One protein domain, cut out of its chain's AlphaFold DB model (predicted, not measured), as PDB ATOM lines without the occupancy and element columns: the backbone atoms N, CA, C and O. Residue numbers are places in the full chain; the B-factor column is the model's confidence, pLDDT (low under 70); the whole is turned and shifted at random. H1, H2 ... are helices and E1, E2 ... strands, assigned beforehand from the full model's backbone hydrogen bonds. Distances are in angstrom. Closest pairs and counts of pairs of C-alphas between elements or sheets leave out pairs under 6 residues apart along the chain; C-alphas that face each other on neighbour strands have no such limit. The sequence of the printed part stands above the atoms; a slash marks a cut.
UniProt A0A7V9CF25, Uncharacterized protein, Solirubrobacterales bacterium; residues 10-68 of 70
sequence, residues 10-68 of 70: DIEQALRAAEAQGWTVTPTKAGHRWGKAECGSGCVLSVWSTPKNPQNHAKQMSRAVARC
ATOM      1  N   ASP A  10     -20.956 -20.524   6.383       88.50
ATOM      2  CA  ASP A  10     -19.899 -19.611   6.837       88.50
ATOM      3  C   ASP A  10     -19.045 -20.227   7.949       88.50
ATOM      4  O   ASP A  10     -17.818 -20.226   7.879       88.50
ATOM      5  N   ILE A  11     -19.696 -20.815   8.959       88.12
ATOM      6  CA  ILE A  11     -19.008 -21.467  10.081       88.12
ATOM      7  C   ILE A  11     -18.261 -22.700   9.576       88.12
ATOM      8  O   ILE A  11     -17.112 -22.913   9.943       88.12
ATOM      9  N   GLU A  12     -18.867 -23.483   8.682       88.75
ATOM     10  CA  GLU A  12     -18.199 -24.634   8.071       88.75
ATOM     11  C   GLU A  12     -16.931 -24.239   7.298       88.75
ATOM     12  O   GLU A  12     -15.937 -24.969   7.333       88.75
ATOM     13  N   GLN A  13     -16.952 -23.099   6.605       89.38
ATOM     14  CA  GLN A  13     -15.796 -22.568   5.886       89.38
ATOM     15  C   GLN A  13     -14.693 -22.123   6.858       89.38
ATOM     16  O   GLN A  13     -13.541 -22.505   6.669       89.38
ATOM     17  N   ALA A  14     -15.047 -21.426   7.943       89.50
ATOM     18  CA  ALA A  14     -14.104 -21.058   9.001       89.50
ATOM     19  C   ALA A  14     -13.478 -22.287   9.681       89.50
ATOM     20  O   ALA A  14     -12.275 -22.319   9.922       89.50
ATOM     21  N   LEU A  15     -14.274 -23.326   9.944       88.62
ATOM     22  CA  LEU A  15     -13.775 -24.576  10.512       88.62
ATOM     23  C   LEU A  15     -12.846 -25.322   9.547       88.62
ATOM     24  O   LEU A  15     -11.848 -25.874   9.992       88.62
ATOM     25  N   ARG A  16     -13.135 -25.319   8.235       88.75
ATOM     26  CA  ARG A  16     -12.211 -25.869   7.224       88.75
ATOM     27  C   ARG A  16     -10.887 -25.113   7.196       88.75
ATOM     28  O   ARG A  16      -9.842 -25.742   7.111       88.75
ATOM     29  N   ALA A  17     -10.934 -23.784   7.275       88.44
ATOM     30  CA  ALA A  17      -9.727 -22.967   7.346       88.44
ATOM     31  C   ALA A  17      -8.920 -23.265   8.620       88.44
ATOM     32  O   ALA A  17      -7.698 -23.336   8.558       88.44
ATOM     33  N   ALA A  18      -9.596 -23.498   9.748       87.69
ATOM     34  CA  ALA A  18      -8.962 -23.922  10.994       87.69
ATOM     35  C   ALA A  18      -8.264 -25.284  10.842       87.69
ATOM     36  O   ALA A  18      -7.082 -25.403  11.149       87.69
ATOM     37  N   GLU A  19      -8.963 -26.295  10.317       87.69
ATOM     38  CA  GLU A  19      -8.389 -27.627  10.068       87.69
ATOM     39  C   GLU A  19      -7.181 -27.563   9.130       87.69
ATOM     40  O   GLU A  19      -6.174 -28.216   9.386       87.69
ATOM     41  N   ALA A  20      -7.249 -26.738   8.080       86.62
ATOM     42  CA  ALA A  20      -6.136 -26.527   7.154       86.62
ATOM     43  C   ALA A  20      -4.908 -25.890   7.826       86.62
ATOM     44  O   ALA A  20      -3.788 -26.118   7.380       86.62
ATOM     45  N   GLN A  21      -5.106 -25.120   8.898       85.31
ATOM     46  CA  GLN A  21      -4.017 -24.578   9.711       85.31
ATOM     47  C   GLN A  21      -3.542 -25.547  10.801       85.31
ATOM     48  O   GLN A  21      -2.590 -25.243  11.497       85.31
ATOM     49  N   GLY A  22      -4.147 -26.729  10.949       85.62
ATOM     50  CA  GLY A  22      -3.763 -27.700  11.980       85.62
ATOM     51  C   GLY A  22      -4.526 -27.544  13.296       85.62
ATOM     52  O   GLY A  22      -4.106 -28.068  14.327       85.62
ATOM     53  N   TRP A  23      -5.662 -26.844  13.285       89.38
ATOM     54  CA  TRP A  23      -6.569 -26.828  14.426       89.38
ATOM     55  C   TRP A  23      -7.386 -28.114  14.500       89.38
ATOM     56  O   TRP A  23      -7.884 -28.626  13.497       89.38
ATOM     57  N   THR A  24      -7.614 -28.585  15.722       88.06
ATOM     58  CA  THR A  24      -8.448 -29.751  15.998       88.06
ATOM     59  C   THR A  24      -9.876 -29.308  16.286       88.06
ATOM     60  O   THR A  24     -10.155 -28.659  17.293       88.06
ATOM     61  N   VAL A  25     -10.812 -29.670  15.410       88.12
ATOM     62  CA  VAL A  25     -12.238 -29.375  15.594       88.12
ATOM     63  C   VAL A  25     -12.939 -30.577  16.214       88.12
ATOM     64  O   VAL A  25     -13.076 -31.625  15.587       88.12
ATOM     65  N   THR A  26     -13.459 -30.400  17.426       87.00
ATOM     66  CA  THR A  26     -14.236 -31.410  18.146       87.00
ATOM     67  C   THR A  26     -15.708 -30.996  18.211       87.00
ATOM     68  O   THR A  26     -16.058 -30.084  18.972       87.00
ATOM     69  N   PRO A  27     -16.604 -31.635  17.435       84.00
ATOM     70  CA  PRO A  27     -18.036 -31.411  17.566       84.00
ATOM     71  C   PRO A  27     -18.547 -32.004  18.888       84.00
ATOM     72  O   PRO A  27     -18.238 -33.138  19.248       84.00
ATOM     73  N   THR A  28     -19.375 -31.247  19.598       80.19
ATOM     74  CA  THR A  28     -20.064 -31.660  20.820       80.19
ATOM     75  C   THR A  28     -21.563 -31.538  20.584       80.19
ATOM     76  O   THR A  28     -22.058 -30.475  20.232       80.19
ATOM     77  N   LYS A  29     -22.322 -32.610  20.822       66.69
ATOM     78  CA  LYS A  29     -23.793 -32.562  20.824       66.69
ATOM     79  C   LYS A  29     -24.315 -32.137  22.202       66.69
ATOM     80  O   LYS A  29     -24.943 -32.931  22.890       66.69
ATOM     81  N   ALA A  30     -24.048 -30.900  22.619       66.81
ATOM     82  CA  ALA A  30     -24.583 -30.356  23.869       66.81
ATOM     83  C   ALA A  30     -25.426 -29.106  23.589       66.81
ATOM     84  O   ALA A  30     -24.930 -27.979  23.619       66.81
ATOM     85  N   GLY A  31     -26.714 -29.324  23.305       73.62
ATOM     86  CA  GLY A  31     -27.721 -28.269  23.167       73.62
ATOM     87  C   GLY A  31     -27.308 -27.142  22.213       73.62
ATOM     88  O   GLY A  31     -27.231 -27.332  21.001       73.62
ATOM     89  N   HIS A  32     -27.048 -25.958  22.777       74.50
ATOM     90  CA  HIS A  32     -26.717 -24.733  22.038       74.50
ATOM     91  C   HIS A  32     -25.287 -24.694  21.478       74.50
ATOM     92  O   HIS A  32     -25.002 -23.923  20.553       74.50
ATOM     93  N   ARG A  33     -24.376 -25.504  22.026       82.19
ATOM     94  CA  ARG A  33     -22.973 -25.539  21.610       82.19
ATOM     95  C   ARG A  33     -22.796 -26.659  20.597       82.19
ATOM     96  O   ARG A  33     -23.112 -27.809  20.875       82.19
ATOM     97  N   TRP A  34     -22.297 -26.299  19.422       86.00
ATOM     98  CA  TRP A  34     -22.018 -27.250  18.354       86.00
ATOM     99  C   TRP A  34     -20.711 -28.002  18.593       86.00
ATOM    100  O   TRP A  34     -20.559 -29.150  18.186       86.00
ATOM    101  N   GLY A  35     -19.735 -27.346  19.223       88.56
ATOM    102  CA  GLY A  35     -18.422 -27.925  19.460       88.56
ATOM    103  C   GLY A  35     -17.385 -26.914  19.916       88.56
ATOM    104  O   GLY A  35     -17.696 -25.771  20.270       88.56
ATOM    105  N   LYS A  36     -16.135 -27.353  19.885       88.50
ATOM    106  CA  LYS A  36     -14.954 -26.527  20.114       88.50
ATOM    107  C   LYS A  36     -13.910 -26.779  19.030       88.50
ATOM    108  O   LYS A  36     -13.845 -27.871  18.476       88.50
ATOM    109  N   ALA A  37     -13.118 -25.767  18.720       88.88
ATOM    110  CA  ALA A  37     -11.934 -25.876  17.885       88.88
ATOM    111  C   ALA A  37     -10.737 -25.451  18.728       88.88
ATOM    112  O   ALA A  37     -10.762 -24.373  19.305       88.88
ATOM    113  N   GLU A  38      -9.720 -26.287  18.833       88.25
ATOM    114  CA  GLU A  38      -8.552 -26.027  19.669       88.25
ATOM    115  C   GLU A  38      -7.267 -26.152  18.859       88.25
ATOM    116  O   GLU A  38      -7.140 -27.039  18.013       88.25
ATOM    117  N   CYS A  39      -6.324 -25.241  19.091       83.81
ATOM    118  CA  CYS A  39      -4.959 -25.398  18.615       83.81
ATOM    119  C   CYS A  39      -4.114 -26.044  19.718       83.81
ATOM    120  O   CYS A  39      -4.342 -25.822  20.911       83.81
ATOM    121  N   GLY A  40      -3.106 -26.823  19.324       78.12
ATOM    122  CA  GLY A  40      -2.196 -27.485  20.266       78.12
ATOM    123  C   GLY A  40      -1.423 -26.525  21.183       78.12
ATOM    124  O   GLY A  40      -0.869 -26.969  22.182       78.12
ATOM    125  N   SER A  41      -1.418 -25.220  20.889       80.06
ATOM    126  CA  SER A  41      -0.789 -24.169  21.698       80.06
ATOM    127  C   SER A  41      -1.711 -23.542  22.760       80.06
ATOM    128  O   SER A  41      -1.315 -22.596  23.434       80.06
ATOM    129  N   GLY A  42      -2.928 -24.068  22.953       79.56
ATOM    130  CA  GLY A  42      -3.825 -23.677  24.050       79.56
ATOM    131  C   GLY A  42      -4.901 -22.650  23.687       79.56
ATOM    132  O   GLY A  42      -5.674 -22.242  24.555       79.56
ATOM    133  N   CYS A  43      -5.019 -22.247  22.418       86.94
ATOM    134  CA  CYS A  43      -6.179 -21.470  21.981       86.94
ATOM    135  C   CYS A  43      -7.379 -22.401  21.806       86.94
ATOM    136  O   CYS A  43      -7.307 -23.396  21.090       86.94
ATOM    137  N   VAL A  44      -8.509 -22.043  22.417       86.44
ATOM    138  CA  VAL A  44      -9.766 -22.787  22.301       86.44
ATOM    139  C   VAL A  44     -10.867 -21.842  21.836       86.44
ATOM    140  O   VAL A  44     -11.159 -20.824  22.461       86.44
ATOM    141  N   LEU A  45     -11.513 -22.198  20.734       87.81
ATOM    142  CA  LEU A  45     -12.650 -21.514  20.144       87.81
ATOM    143  C   LEU A  45     -13.917 -22.319  20.385       87.81
ATOM    144  O   LEU A  45     -13.981 -23.518  20.131       87.81
ATOM    145  N   SER A  46     -14.957 -21.642  20.852       87.56
ATOM    146  CA  SER A  46     -16.268 -22.250  21.063       87.56
ATOM    147  C   SER A  46     -17.144 -22.021  19.845       87.56
ATOM    148  O   SER A  46     -17.338 -20.876  19.443       87.56
ATOM    149  N   VAL A  47     -17.692 -23.101  19.293       87.31
ATOM    150  CA  VAL A  47     -18.560 -23.072  18.116       87.31
ATOM    151  C   VAL A  47     -20.004 -23.231  18.571       87.31
ATOM    152  O   VAL A  47     -20.360 -24.222  19.218       87.31
ATOM    153  N   TRP A  48     -20.845 -22.263  18.230       86.06
ATOM    154  CA  TRP A  48     -22.266 -22.256  18.586       86.06
ATOM    155  C   TRP A  48     -23.133 -22.688  17.402       86.06
ATOM    156  O   TRP A  48     -22.894 -22.228  16.289       86.06
ATOM    157  N   SER A  49     -24.167 -23.508  17.641       78.31
ATOM    158  CA  SER A  49     -25.080 -23.986  16.581       78.31
ATOM    159  C   SER A  49     -26.016 -22.887  16.067       78.31
ATOM    160  O   SER A  49     -26.326 -22.827  14.874       78.31
ATOM    161  N   THR A  50     -26.473 -22.006  16.963       80.69
ATOM    162  CA  THR A  50     -27.473 -20.958  16.684       80.69
ATOM    163  C   THR A  50     -26.963 -19.549  17.011       80.69
ATOM    164  O   THR A  50     -27.535 -18.867  17.863       80.69
ATOM    165  N   PRO A  51     -25.889 -19.065  16.363       78.62
ATOM    166  CA  PRO A  51     -25.487 -17.676  16.504       78.62
ATOM    167  C   PRO A  51     -26.479 -16.775  15.762       78.62
ATOM    168  O   PRO A  51     -26.851 -17.053  14.619       78.62
ATOM    169  N   LYS A  52     -26.856 -15.654  16.389       81.62
ATOM    170  CA  LYS A  52     -27.719 -14.620  15.788       81.62
ATOM    171  C   LYS A  52     -27.177 -14.128  14.439       81.62
ATOM    172  O   LYS A  52     -27.951 -13.811  13.544       81.62
ATOM    173  N   ASN A  53     -25.849 -14.104  14.283       86.62
ATOM    174  CA  ASN A  53     -25.177 -13.798  13.025       86.62
ATOM    175  C   ASN A  53     -24.048 -14.821  12.746       86.62
ATOM    176  O   ASN A  53     -22.955 -14.694  13.311       86.62
ATOM    177  N   PRO A  54     -24.287 -15.838  11.896       85.69
ATOM    178  CA  PRO A  54     -23.304 -16.885  11.608       85.69
ATOM    179  C   PRO A  54     -22.084 -16.367  10.837       85.69
ATOM    180  O   PRO A  54     -20.978 -16.835  11.093       85.69
ATOM    181  N   GLN A  55     -22.253 -15.372   9.960       88.75
ATOM    182  CA  GLN A  55     -21.148 -14.759   9.215       88.75
ATOM    183  C   GLN A  55     -20.149 -14.070  10.140       88.75
ATOM    184  O   GLN A  55     -18.940 -14.245   9.994       88.75
ATOM    185  N   ASN A  56     -20.637 -13.284  11.103       89.56
ATOM    186  CA  ASN A  56     -19.743 -12.583  12.021       89.56
ATOM    187  C   ASN A  56     -18.995 -13.568  12.930       89.56
ATOM    188  O   ASN A  56     -17.794 -13.419  13.147       89.56
ATOM    189  N   HIS A  57     -19.683 -14.613  13.397       89.00
ATOM    190  CA  HIS A  57     -19.056 -15.667  14.190       89.00
ATOM    191  C   HIS A  57     -17.975 -16.414  13.392       89.00
ATOM    192  O   HIS A  57     -16.855 -16.574  13.872       89.00
ATOM    193  N   ALA A  58     -18.255 -16.768  12.136       89.75
ATOM    194  CA  ALA A  58     -17.281 -17.383  11.238       89.75
ATOM    195  C   ALA A  58     -16.055 -16.490  10.983       89.75
ATOM    196  O   ALA A  58     -14.918 -16.965  11.029       89.75
ATOM    197  N   LYS A  59     -16.258 -15.183  10.764       90.56
ATOM    198  CA  LYS A  59     -15.158 -14.214  10.632       90.56
ATOM    199  C   LYS A  59     -14.329 -14.127  11.908       90.56
ATOM    200  O   LYS A  59     -13.107 -14.085  11.823       90.56
ATOM    201  N   GLN A  60     -14.966 -14.117  13.077       89.25
ATOM    202  CA  GLN A  60     -14.270 -14.106  14.362       89.25
ATOM    203  C   GLN A  60     -13.405 -15.359  14.540       89.25
ATOM    204  O   GLN A  60     -12.239 -15.237  14.908       89.25
ATOM    205  N   MET A  61     -13.942 -16.538  14.218       89.19
ATOM    206  CA  MET A  61     -13.191 -17.794  14.241       89.19
ATOM    207  C   MET A  61     -12.011 -17.748  13.271       89.19
ATOM    208  O   MET A  61     -10.881 -17.983  13.678       89.19
ATOM    209  N   SER A  62     -12.250 -17.352  12.019       88.44
ATOM    210  CA  SER A  62     -11.203 -17.260  10.992       88.44
ATOM    211  C   SER A  62     -10.094 -16.284  11.390       88.44
ATOM    212  O   SER A  62      -8.920 -16.563  11.178       88.44
ATOM    213  N   ARG A  63     -10.445 -15.153  12.014       89.50
ATOM    214  CA  ARG A  63      -9.478 -14.183  12.549       89.50
ATOM    215  C   ARG A  63      -8.673 -14.747  13.712       89.50
ATOM    216  O   ARG A  63      -7.484 -14.481  13.789       89.50
ATOM    217  N   ALA A  64      -9.306 -15.483  14.622       87.38
ATOM    218  CA  ALA A  64      -8.611 -16.093  15.748       87.38
ATOM    219  C   ALA A  64      -7.632 -17.177  15.284       87.38
ATOM    220  O   ALA A  64      -6.507 -17.215  15.765       87.38
ATOM    221  N   VAL A  65      -8.044 -17.981  14.303       86.38
ATOM    222  CA  VAL A  65      -7.190 -18.955  13.622       86.38
ATOM    223  C   VAL A  65      -6.010 -18.238  12.959       86.38
ATOM    224  O   VAL A  65      -4.872 -18.532  13.286       86.38
ATOM    225  N   ALA A  66      -6.267 -17.221  12.128       85.75
ATOM    226  CA  ALA A  66      -5.220 -16.466  11.436       85.75
ATOM    227  C   ALA A  66      -4.276 -15.682  12.368       85.75
ATOM    228  O   ALA A  66      -3.147 -15.389  11.993       85.75
ATOM    229  N   ARG A  67      -4.741 -15.298  13.562       84.00
ATOM    230  CA  ARG A  67      -3.936 -14.592  14.569       84.00
ATOM    231  C   ARG A  67      -3.124 -15.549  15.441       84.00
ATOM    232  O   ARG A  67      -2.260 -15.082  16.177       84.00
ATOM    233  N   CYS A  68      -3.411 -16.845  15.412       81.44
ATOM    234  CA  CYS A  68      -2.679 -17.819  16.201       81.44
ATOM    235  C   CYS A  68      -1.303 -18.044  15.557       81.44
ATOM    236  O   CYS A  68      -1.250 -18.500  14.413       81.44
TER     237      CYS A  68
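This is residues 10 to 68 of the 70 residues of an uncharacterized protein of Solirubrobacterales bacterium (UniProt A0A7V9CF25). Two helices, H1 and H2, lie side by side and cover one face of a small antiparallel sheet of three strands, whose other face is bare. The helices run the same way, nearly in line with the strands, so that the domain is a two-layer slab of helices over sheet. The printed part has 59 residues, with two named helices and three named strands in the order H1, E1, E2, E3, H2; the sheet's order is E1, E2, E3, and the class is mixed, helices and strands. It is compact, with a radius of gyration of the C-alphas of 10.5 A, and its C-alphas span 27 by 21 by 15 A.

H1 takes residues 10 to 20 and is 15.4 A long from first to last C-alpha, beginning at C-alpha 10 at (-19.899, -19.611, 6.837). E1, residues 24 to 30, measures 18.0 A and begins at C-alpha 24 at (-8.448, -29.751, 15.998). E2, residues 33 to 38, measures 14.6 A. E3, residues 44 to 48, measures 13.1 A. H2, residues 54 to 67, is the longest helix at 19.7 A and ends at C-alpha 67 at (-3.936, -14.592, 14.569).

E1, E2 and E3 form a meander, each strand the antiparallel neighbour of the one before, with E1 and E3 as edge strands. The hairpin of E1 and E2 has an angle of 159 degrees between directions; N 26 and O 36 are within hydrogen-bond range at 2.8 A, as are N 36 and O 26 at 2.9 A. The hairpin of E2 and E3 stands at 158 degrees, with N 45 and O 37 within range at 2.7 A. H1 is on the sheet at a height over the sheet of 8.3 A, over E1, and runs along the strands, at 3 degrees to E1 on the local plane. The closest C-alphas of H1 and E1 are those of Glu 19 and Val 25, 7.0 A apart. H2 is on the same face at a height over the sheet of 10.3 A, over E3 and only just over E2, where 3 of its C-alphas fall; it runs along the strands, at 9 degrees to E3 on the local plane. The closest C-alphas of H2 and E3 are those of Met 61 and Leu 45, 7.0 A apart. H1 and H2 touch, with the C-alphas of Ile 11 and Ala 58 closest at 4.6 A, and run the same way at a shallow tilt of 20 degrees. In H1 and H2 every O i to N i+4 pair is within hydrogen-bond range.

The two C-alphas farthest apart are those of Ser 41 and Lys 52, 29.2 A. The printed part has no cut, and its four links between named elements are tight. The mean pLDDT of the printed part is 85.2, and residues 29 to 30 are under 70.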